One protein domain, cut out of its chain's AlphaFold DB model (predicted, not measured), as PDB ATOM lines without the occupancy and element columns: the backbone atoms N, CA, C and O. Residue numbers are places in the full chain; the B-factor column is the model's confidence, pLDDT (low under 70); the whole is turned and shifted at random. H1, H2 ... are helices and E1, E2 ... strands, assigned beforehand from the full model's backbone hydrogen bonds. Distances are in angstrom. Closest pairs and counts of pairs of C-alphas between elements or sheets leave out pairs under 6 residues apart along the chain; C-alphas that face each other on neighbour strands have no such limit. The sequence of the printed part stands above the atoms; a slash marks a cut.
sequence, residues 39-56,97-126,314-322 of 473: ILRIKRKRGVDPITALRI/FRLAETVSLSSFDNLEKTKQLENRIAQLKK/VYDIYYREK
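Overview. This is residues 39 to 56, 97 to 126 and 314 to 322 of the 473 residues of the protein "Iwr1 domain-containing protein" of Meira miltonrushii (UniProt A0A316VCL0). Picture a small twisted sheet of three strands with a helix on each face: the longer helix H2 runs along strand E2 over one face, and the short helix H1 is on the opposite face, beside the strands rather than over them. The sheet makes the middle, and the two helices are the elements farthest out. The printed part has 57 residues, with two named helices and three named strands in the order E1, H1, E2, H2, E3; the sheet's order is E1, E3, E2, antiparallel throughout, and the class is mixed, helices and strands. The whole is compact, with a radius of gyration of the C-alphas of 11.8 A, but flat in outline, spanning 31 by 28 by 14 A.

Along the chain. Find C-alpha 39 at (-23.446, -39.344, 40.607); from there E1, residues 39 to 45, runs 19.6 A to Lys 45. H1 follows at residues 50 to 54. After the cut, E2 takes residues 98 to 104, 18.3 A long. Look next for C-alpha 111 at (-8.931, -41.360, 51.670), where H2, residues 111 to 124, begins its 20.1 A. After the second cut, E3, residues 314 to 320, runs 19.4 A to C-alpha 320 at (-24.880, -37.229, 34.749).

Arrangement. Start at the edge strand E1, which is antiparallel to the inner strand E3 at 155 degrees; N 40 and O 318 are within hydrogen-bond range at 2.9 A. On the other side of E3 is the edge strand E2, antiparallel at 156 degrees, with N 317 and O 101 at 2.8 A. The sheet is only just strongly twisted, its C-alphas up to 4.3 A off the best plane. H1 is on the sheet at a height of 8.3 A, over none of the strands; its closest C-alphas to E1 are those of Ala 53 and Arg 44, 7.1 A apart. H2 is on the opposite face, over E2, at a height of 10.0 A over a local plane fitted to just 6 C-alphas of the sheet. It runs along the strands, at 19 degrees to E2 on the local plane, and the closest C-alphas of the two are those of Ile 121 and Ala 100, 6.4 A apart. H1 and H2 are apart. In both helices every O i to N i+4 pair is within hydrogen-bond range.

Size, cuts and confidence. The two C-alphas farthest apart, those of Arg 55 and Glu 112, are 32.8 A apart. Look for two cuts: residues 57 to 96 are not printed, with 13.6 A from C-alpha 56 to C-alpha 97, and neither are residues 127 to 313, with 24.6 A from C-alpha 126 to C-alpha 314. Of the links that are printed whole, E1 to H1 is tight and E2 to H2 is short. The mean pLDDT of the printed part is 81.3; residues 51 to 56 and residue 322 are under 70.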
ATOM      1  N   ILE A  39     -24.293 -38.151  40.637       81.00
ATOM      2  CA  ILE A  39     -23.446 -39.344  40.607       81.00
ATOM      3  C   ILE A  39     -24.317 -40.526  41.025       81.00
ATOM      4  O   ILE A  39     -24.967 -40.471  42.066       81.00
ATOM      5  N   LEU A  40     -24.333 -41.571  40.207       84.38
ATOM      6  CA  LEU A  40     -24.986 -42.846  40.483       84.38
ATOM      7  C   LEU A  40     -23.882 -43.891  40.679       84.38
ATOM      8  O   LEU A  40     -22.995 -44.008  39.838       84.38
ATOM      9  N   ARG A  41     -23.913 -44.620  41.795       86.38
ATOM     10  CA  ARG A  41     -22.969 -45.706  42.096       86.38
ATOM     11  C   ARG A  41     -23.734 -47.021  42.062       86.38
ATOM     12  O   ARG A  41     -24.751 -47.130  42.741       86.38
ATOM     13  N   ILE A  42     -23.260 -47.996  41.294       87.50
ATOM     14  CA  ILE A  42     -23.906 -49.307  41.152       87.50
ATOM     15  C   ILE A  42     -22.914 -50.377  41.584       87.50
ATOM     16  O   ILE A  42     -21.867 -50.525  40.961       87.50
ATOM     17  N   LYS A  43     -23.229 -51.108  42.659       91.69
ATOM     18  CA  LYS A  43     -22.451 -52.274  43.092       91.69
ATOM     19  C   LYS A  43     -22.827 -53.465  42.211       91.69
ATOM     20  O   LYS A  43     -24.007 -53.799  42.126       91.69
ATOM     21  N   ARG A  44     -21.847 -54.129  41.602       89.62
ATOM     22  CA  ARG A  44     -22.032 -55.400  40.880       89.62
ATOM     23  C   ARG A  44     -20.895 -56.368  41.179       89.62
ATOM     24  O   ARG A  44     -19.830 -55.945  41.623       89.62
ATOM     25  N   LYS A  45     -21.113 -57.657  40.922       89.50
ATOM     26  CA  LYS A  45     -20.048 -58.664  40.952       89.50
ATOM     27  C   LYS A  45     -19.171 -58.528  39.694       89.50
ATOM     28  O   LYS A  45     -19.679 -58.181  38.623       89.50
ATOM     29  N   ARG A  46     -17.862 -58.763  39.813       85.38
ATOM     30  CA  ARG A  46     -16.925 -58.859  38.679       85.38
ATOM     31  C   ARG A  46     -17.426 -59.937  37.706       85.38
ATOM     32  O   ARG A  46     -18.054 -60.904  38.119       85.38
ATOM     33  N   GLY A  47     -17.220 -59.730  36.406       84.00
ATOM     34  CA  GLY A  47     -17.745 -60.612  35.354       84.00
ATOM     35  C   GLY A  47     -19.247 -60.476  35.047       84.00
ATOM     36  O   GLY A  47     -19.680 -60.955  34.007       84.00
ATOM     37  N   VAL A  48     -20.049 -59.787  35.872       84.19
ATOM     38  CA  VAL A  48     -21.466 -59.517  35.555       84.19
ATOM     39  C   VAL A  48     -21.591 -58.245  34.719       84.19
ATOM     40  O   VAL A  48     -21.032 -57.203  35.074       84.19
ATOM     41  N   ASP A  49     -22.354 -58.317  33.629       79.25
ATOM     42  CA  ASP A  49     -22.530 -57.209  32.691       79.25
ATOM     43  C   ASP A  49     -23.333 -56.044  33.298       79.25
ATOM     44  O   ASP A  49     -24.449 -56.254  33.794       79.25
ATOM     45  N   PRO A  50     -22.850 -54.788  33.203       70.00
ATOM     46  CA  PRO A  50     -23.485 -53.639  33.850       70.00
ATOM     47  C   PRO A  50     -24.890 -53.344  33.313       70.00
ATOM     48  O   PRO A  50     -25.729 -52.822  34.043       70.00
ATOM     49  N   ILE A  51     -25.180 -53.709  32.059       62.12
ATOM     50  CA  ILE A  51     -26.501 -53.535  31.433       62.12
ATOM     51  C   ILE A  51     -27.566 -54.374  32.155       62.12
ATOM     52  O   ILE A  51     -28.702 -53.923  32.293       62.12
ATOM     53  N   THR A  52     -27.207 -55.558  32.663       58.91
ATOM     54  CA  THR A  52     -28.144 -56.415  33.411       58.91
ATOM     55  C   THR A  52     -28.514 -55.794  34.759       58.91
ATOM     56  O   THR A  52     -29.692 -55.743  35.099       58.91
ATOM     57  N   ALA A  53     -27.539 -55.212  35.468       54.91
ATOM     58  CA  ALA A  53     -27.754 -54.488  36.723       54.91
ATOM     59  C   ALA A  53     -28.486 -53.143  36.525       54.91
ATOM     60  O   ALA A  53     -29.261 -52.721  37.381       54.91
ATOM     61  N   LEU A  54     -28.271 -52.473  35.385       55.34
ATOM     62  CA  LEU A  54     -28.947 -51.223  35.017       55.34
ATOM     63  C   LEU A  54     -30.361 -51.407  34.461       55.34
ATOM     64  O   LEU A  54     -31.070 -50.410  34.296       55.34
ATOM     65  N   ARG A  55     -30.805 -52.643  34.205       49.66
ATOM     66  CA  ARG A  55     -32.181 -52.956  33.791       49.66
ATOM     67  C   ARG A  55     -33.147 -52.886  34.982       49.66
ATOM     68  O   ARG A  55     -33.928 -53.803  35.219       49.66
ATOM     69  N   ILE A  56     -33.099 -51.761  35.704       45.16
ATOM     70  CA  ILE A  56     -34.106 -51.327  36.676       45.16
ATOM     71  C   ILE A  56     -35.464 -51.473  35.991       45.16
ATOM     72  O   ILE A  56     -35.660 -50.907  34.917       45.16
ATOM     73  N   PHE A  97     -26.868 -41.114  31.783       78.69
ATOM     74  CA  PHE A  97     -25.762 -41.370  32.695       78.69
ATOM     75  C   PHE A  97     -24.588 -41.964  31.916       78.69
ATOM     76  O   PHE A  97     -24.718 -43.025  31.308       78.69
ATOM     77  N   ARG A  98     -23.438 -41.290  31.931       80.88
ATOM     78  CA  ARG A  98     -22.199 -41.794  31.329       80.88
ATOM     79  C   ARG A  98     -21.411 -42.545  32.391       80.88
ATOM     80  O   ARG A  98     -21.277 -42.048  33.507       80.88
ATOM     81  N   LEU A  99     -20.897 -43.727  32.058       83.44
ATOM     82  CA  LEU A  99     -19.936 -44.424  32.913       83.44
ATOM     83  C   LEU A  99     -18.661 -43.571  32.979       83.44
ATOM     84  O   LEU A  99     -18.112 -43.222  31.935       83.44
ATOM     85  N   ALA A 100     -18.222 -43.200  34.181       86.38
ATOM     86  CA  ALA A 100     -16.903 -42.607  34.384       86.38
ATOM     87  C   ALA A 100     -15.858 -43.706  34.568       86.38
ATOM     88  O   ALA A 100     -14.836 -43.704  33.892       86.38
ATOM     89  N   GLU A 101     -16.108 -44.615  35.516       87.69
ATOM     90  CA  GLU A 101     -15.088 -45.542  36.001       87.69
ATOM     91  C   GLU A 101     -15.712 -46.726  36.751       87.69
ATOM     92  O   GLU A 101     -16.703 -46.557  37.463       87.69
ATOM     93  N   THR A 102     -15.107 -47.905  36.621       88.31
ATOM     94  CA  THR A 102     -15.362 -49.070  37.478       88.31
ATOM     95  C   THR A 102     -14.261 -49.131  38.530       88.31
ATOM     96  O   THR A 102     -13.082 -49.113  38.181       88.31
ATOM     97  N   VAL A 103     -14.620 -49.199  39.812       89.75
ATOM     98  CA  VAL A 103     -13.659 -49.112  40.925       89.75
ATOM     99  C   VAL A 103     -13.887 -50.226  41.945       89.75
ATOM    100  O   VAL A 103     -15.029 -50.571  42.244       89.75
ATOM    101  N   SER A 104     -12.814 -50.793  42.504       88.44
ATOM    102  CA  SER A 104     -12.919 -51.788  43.581       88.44
ATOM    103  C   SER A 104     -13.443 -51.165  44.881       88.44
ATOM    104  O   SER A 104     -13.232 -49.975  45.135       88.44
ATOM    105  N   LEU A 105     -14.072 -51.974  45.739       85.62
ATOM    106  CA  LEU A 105     -14.437 -51.581  47.111       85.62
ATOM    107  C   LEU A 105     -13.236 -51.006  47.880       85.62
ATOM    108  O   LEU A 105     -13.299 -49.875  48.354       85.62
ATOM    109  N   SER A 106     -12.100 -51.707  47.832       85.31
ATOM    110  CA  SER A 106     -10.813 -51.356  48.464       85.31
ATOM    111  C   SER A 106     -10.138 -50.054  47.987       85.31
ATOM    112  O   SER A 106      -9.018 -49.704  48.398       85.31
ATOM    113  N   SER A 107     -10.787 -49.319  47.081       85.12
ATOM    114  CA  SER A 107     -10.412 -47.951  46.719       85.12
ATOM    115  C   SER A 107     -11.014 -46.897  47.655       85.12
ATOM    116  O   SER A 107     -10.415 -45.832  47.808       85.12
ATOM    117  N   PHE A 108     -12.149 -47.194  48.297       84.06
ATOM    118  CA  PHE A 108     -12.883 -46.259  49.152       84.06
ATOM    119  C   PHE A 108     -12.355 -46.229  50.589       84.06
ATOM    120  O   PHE A 108     -12.360 -45.169  51.210       84.06
ATOM    121  N   ASP A 109     -11.795 -47.341  51.073       88.81
ATOM    122  CA  ASP A 109     -11.220 -47.461  52.425       88.81
ATOM    123  C   ASP A 109     -10.017 -46.527  52.645       88.81
ATOM    124  O   ASP A 109      -9.655 -46.199  53.772       88.81
ATOM    125  N   ASN A 110      -9.380 -46.077  51.558       91.25
ATOM    126  CA  ASN A 110      -8.266 -45.142  51.609       91.25
ATOM    127  C   ASN A 110      -8.683 -43.759  51.075       91.25
ATOM    128  O   ASN A 110      -9.002 -43.575  49.894       91.25
ATOM    129  N   LEU A 111      -8.601 -42.758  51.955       88.31
ATOM    130  CA  LEU A 111      -8.931 -41.360  51.670       88.31
ATOM    131  C   LEU A 111      -8.132 -40.779  50.487       88.31
ATOM    132  O   LEU A 111      -8.661 -39.974  49.717       88.31
ATOM    133  N   GLU A 112      -6.865 -41.166  50.318       92.56
ATOM    134  CA  GLU A 112      -6.018 -40.689  49.221       92.56
ATOM    135  C   GLU A 112      -6.458 -41.272  47.877       92.56
ATOM    136  O   GLU A 112      -6.591 -40.526  46.905       92.56
ATOM    137  N   LYS A 113      -6.760 -42.577  47.828       86.88
ATOM    138  CA  LYS A 113      -7.311 -43.233  46.629       86.88
ATOM    139  C   LYS A 113      -8.653 -42.608  46.235       86.88
ATOM    140  O   LYS A 113      -8.850 -42.277  45.067       86.88
ATOM    141  N   THR A 114      -9.523 -42.345  47.211       84.75
ATOM    142  CA  THR A 114     -10.814 -41.668  46.997       84.75
ATOM    143  C   THR A 114     -10.635 -40.261  46.409       84.75
ATOM    144  O   THR A 114     -11.306 -39.903  45.440       84.75
ATOM    145  N   LYS A 115      -9.675 -39.472  46.913       88.38
ATOM    146  CA  LYS A 115      -9.336 -38.149  46.350       88.38
ATOM    147  C   LYS A 115      -8.718 -38.237  44.950       88.38
ATOM    148  O   LYS A 115      -8.954 -37.360  44.118       88.38
ATOM    149  N   GLN A 116      -7.920 -39.262  44.656       89.81
ATOM    150  CA  GLN A 116      -7.376 -39.482  43.309       89.81
ATOM    151  C   GLN A 116      -8.485 -39.832  42.306       89.81
ATOM    152  O   GLN A 116      -8.502 -39.281  41.204       89.81
ATOM    153  N   LEU A 117      -9.433 -40.681  42.707       84.19
ATOM    154  CA  LEU A 117     -10.634 -41.023  41.944       84.19
ATOM    155  C   LEU A 117     -11.497 -39.782  41.661       84.19
ATOM    156  O   LEU A 117     -11.859 -39.529  40.515       84.19
ATOM    157  N   GLU A 118     -11.764 -38.954  42.675       84.56
ATOM    158  CA  GLU A 118     -12.500 -37.696  42.501       84.56
ATOM    159  C   GLU A 118     -11.816 -36.768  41.484       84.56
ATOM    160  O   GLU A 118     -12.469 -36.254  40.573       84.56
ATOM    161  N   ASN A 119     -10.491 -36.612  41.574       87.06
ATOM    162  CA  ASN A 119      -9.711 -35.823  40.620       87.06
ATOM    163  C   ASN A 119      -9.756 -36.396  39.193       87.06
ATOM    164  O   ASN A 119      -9.840 -35.627  38.234       87.06
ATOM    165  N   ARG A 120      -9.733 -37.725  39.031       83.12
ATOM    166  CA  ARG A 120      -9.837 -38.401  37.726       83.12
ATOM    167  C   ARG A 120     -11.218 -38.183  37.100       83.12
ATOM    168  O   ARG A 120     -11.308 -37.730  35.961       83.12
ATOM    169  N   ILE A 121     -12.285 -38.363  37.877       80.00
ATOM    170  CA  ILE A 121     -13.665 -38.056  37.468       80.00
ATOM    171  C   ILE A 121     -13.816 -36.561  37.129       80.00
ATOM    172  O   ILE A 121     -14.473 -36.209  36.148       80.00
ATOM    173  N   ALA A 122     -13.195 -35.658  37.892       83.25
ATOM    174  CA  ALA A 122     -13.215 -34.219  37.616       83.25
ATOM    175  C   ALA A 122     -12.448 -33.838  36.334       83.25
ATOM    176  O   ALA A 122     -12.817 -32.865  35.677       83.25
ATOM    177  N   GLN A 123     -11.416 -34.595  35.951       83.00
ATOM    178  CA  GLN A 123     -10.738 -34.441  34.660       83.00
ATOM    179  C   GLN A 123     -11.614 -34.938  33.502       83.00
ATOM    180  O   GLN A 123     -11.726 -34.224  32.511       83.00
ATOM    181  N   LEU A 124     -12.303 -36.075  33.649       77.19
ATOM    182  CA  LEU A 124     -13.261 -36.589  32.653       77.19
ATOM    183  C   LEU A 124     -14.484 -35.671  32.456       77.19
ATOM    184  O   LEU A 124     -15.028 -35.589  31.358       77.19
ATOM    185  N   LYS A 125     -14.908 -34.959  33.509       73.06
ATOM    186  CA  LYS A 125     -15.982 -33.947  33.459       73.06
ATOM    187  C   LYS A 125     -15.584 -32.641  32.782       73.06
ATOM    188  O   LYS A 125     -16.466 -31.849  32.453       73.06
ATOM    189  N   LYS A 126     -14.290 -32.358  32.606       77.31
ATOM    190  CA  LYS A 126     -13.897 -31.256  31.727       77.31
ATOM    191  C   LYS A 126     -14.201 -31.746  30.318       77.31
ATOM    192  O   LYS A 126     -13.604 -32.748  29.925       77.31
ATOM    193  N   VAL A 314     -17.395 -54.719  42.515       91.81
ATOM    194  CA  VAL A 314     -16.947 -53.423  41.996       91.81
ATOM    195  C   VAL A 314     -18.105 -52.429  41.973       91.81
ATOM    196  O   VAL A 314     -19.269 -52.809  41.827       91.81
ATOM    197  N   TYR A 315     -17.782 -51.145  42.106       91.56
ATOM    198  CA  TYR A 315     -18.712 -50.051  41.865       91.56
ATOM    199  C   TYR A 315     -18.491 -49.471  40.474       91.56
ATOM    200  O   TYR A 315     -17.434 -48.902  40.202       91.56
ATOM    201  N   ASP A 316     -19.512 -49.526  39.628       91.06
ATOM    202  CA  ASP A 316     -19.572 -48.677  38.445       91.06
ATOM    203  C   ASP A 316     -20.088 -47.296  38.855       91.06
ATOM    204  O   ASP A 316     -21.183 -47.151  39.416       91.06
ATOM    205  N   ILE A 317     -19.284 -46.270  38.597       85.75
ATOM    206  CA  ILE A 317     -19.618 -44.880  38.891       85.75
ATOM    207  C   ILE A 317     -20.072 -44.220  37.604       85.75
ATOM    208  O   ILE A 317     -19.279 -43.959  36.697       85.75
ATOM    209  N   TYR A 318     -21.350 -43.882  37.554       86.75
ATOM    210  CA  TYR A 318     -21.920 -43.091  36.483       86.75
ATOM    211  C   TYR A 318     -22.067 -41.641  36.914       86.75
ATOM    212  O   TYR A 318     -22.466 -41.334  38.039       86.75
ATOM    213  N   TYR A 319     -21.813 -40.733  35.985       83.25
ATOM    214  CA  TYR A 319     -22.088 -39.320  36.156       83.25
ATOM    215  C   TYR A 319     -23.114 -38.871  35.127       83.25
ATOM    216  O   TYR A 319     -23.054 -39.198  33.942       83.25
ATOM    217  N   ARG A 320     -24.068 -38.078  35.599       83.00
ATOM    218  CA  ARG A 320     -24.880 -37.229  34.749       83.00
ATOM    219  C   ARG A 320     -24.389 -35.810  34.953       83.00
ATOM    220  O   ARG A 320     -24.604 -35.208  36.012       83.00
ATOM    221  N   GLU A 321     -23.753 -35.272  33.922       71.50
ATOM    222  CA  GLU A 321     -23.713 -33.828  33.740       71.50
ATOM    223  C   GLU A 321     -25.169 -33.353  33.779       71.50
ATOM    224  O   GLU A 321     -25.977 -33.644  32.895       71.50
ATOM    225  N   LYS A 322     -25.538 -32.654  34.858       65.81
ATOM    226  CA  LYS A 322     -26.627 -31.698  34.740       65.81
ATOM    227  C   LYS A 322     -26.073 -30.685  33.759       65.81
ATOM    228  O   LYS A 322     -25.192 -29.920  34.145       65.81
TER     229      LYS A 322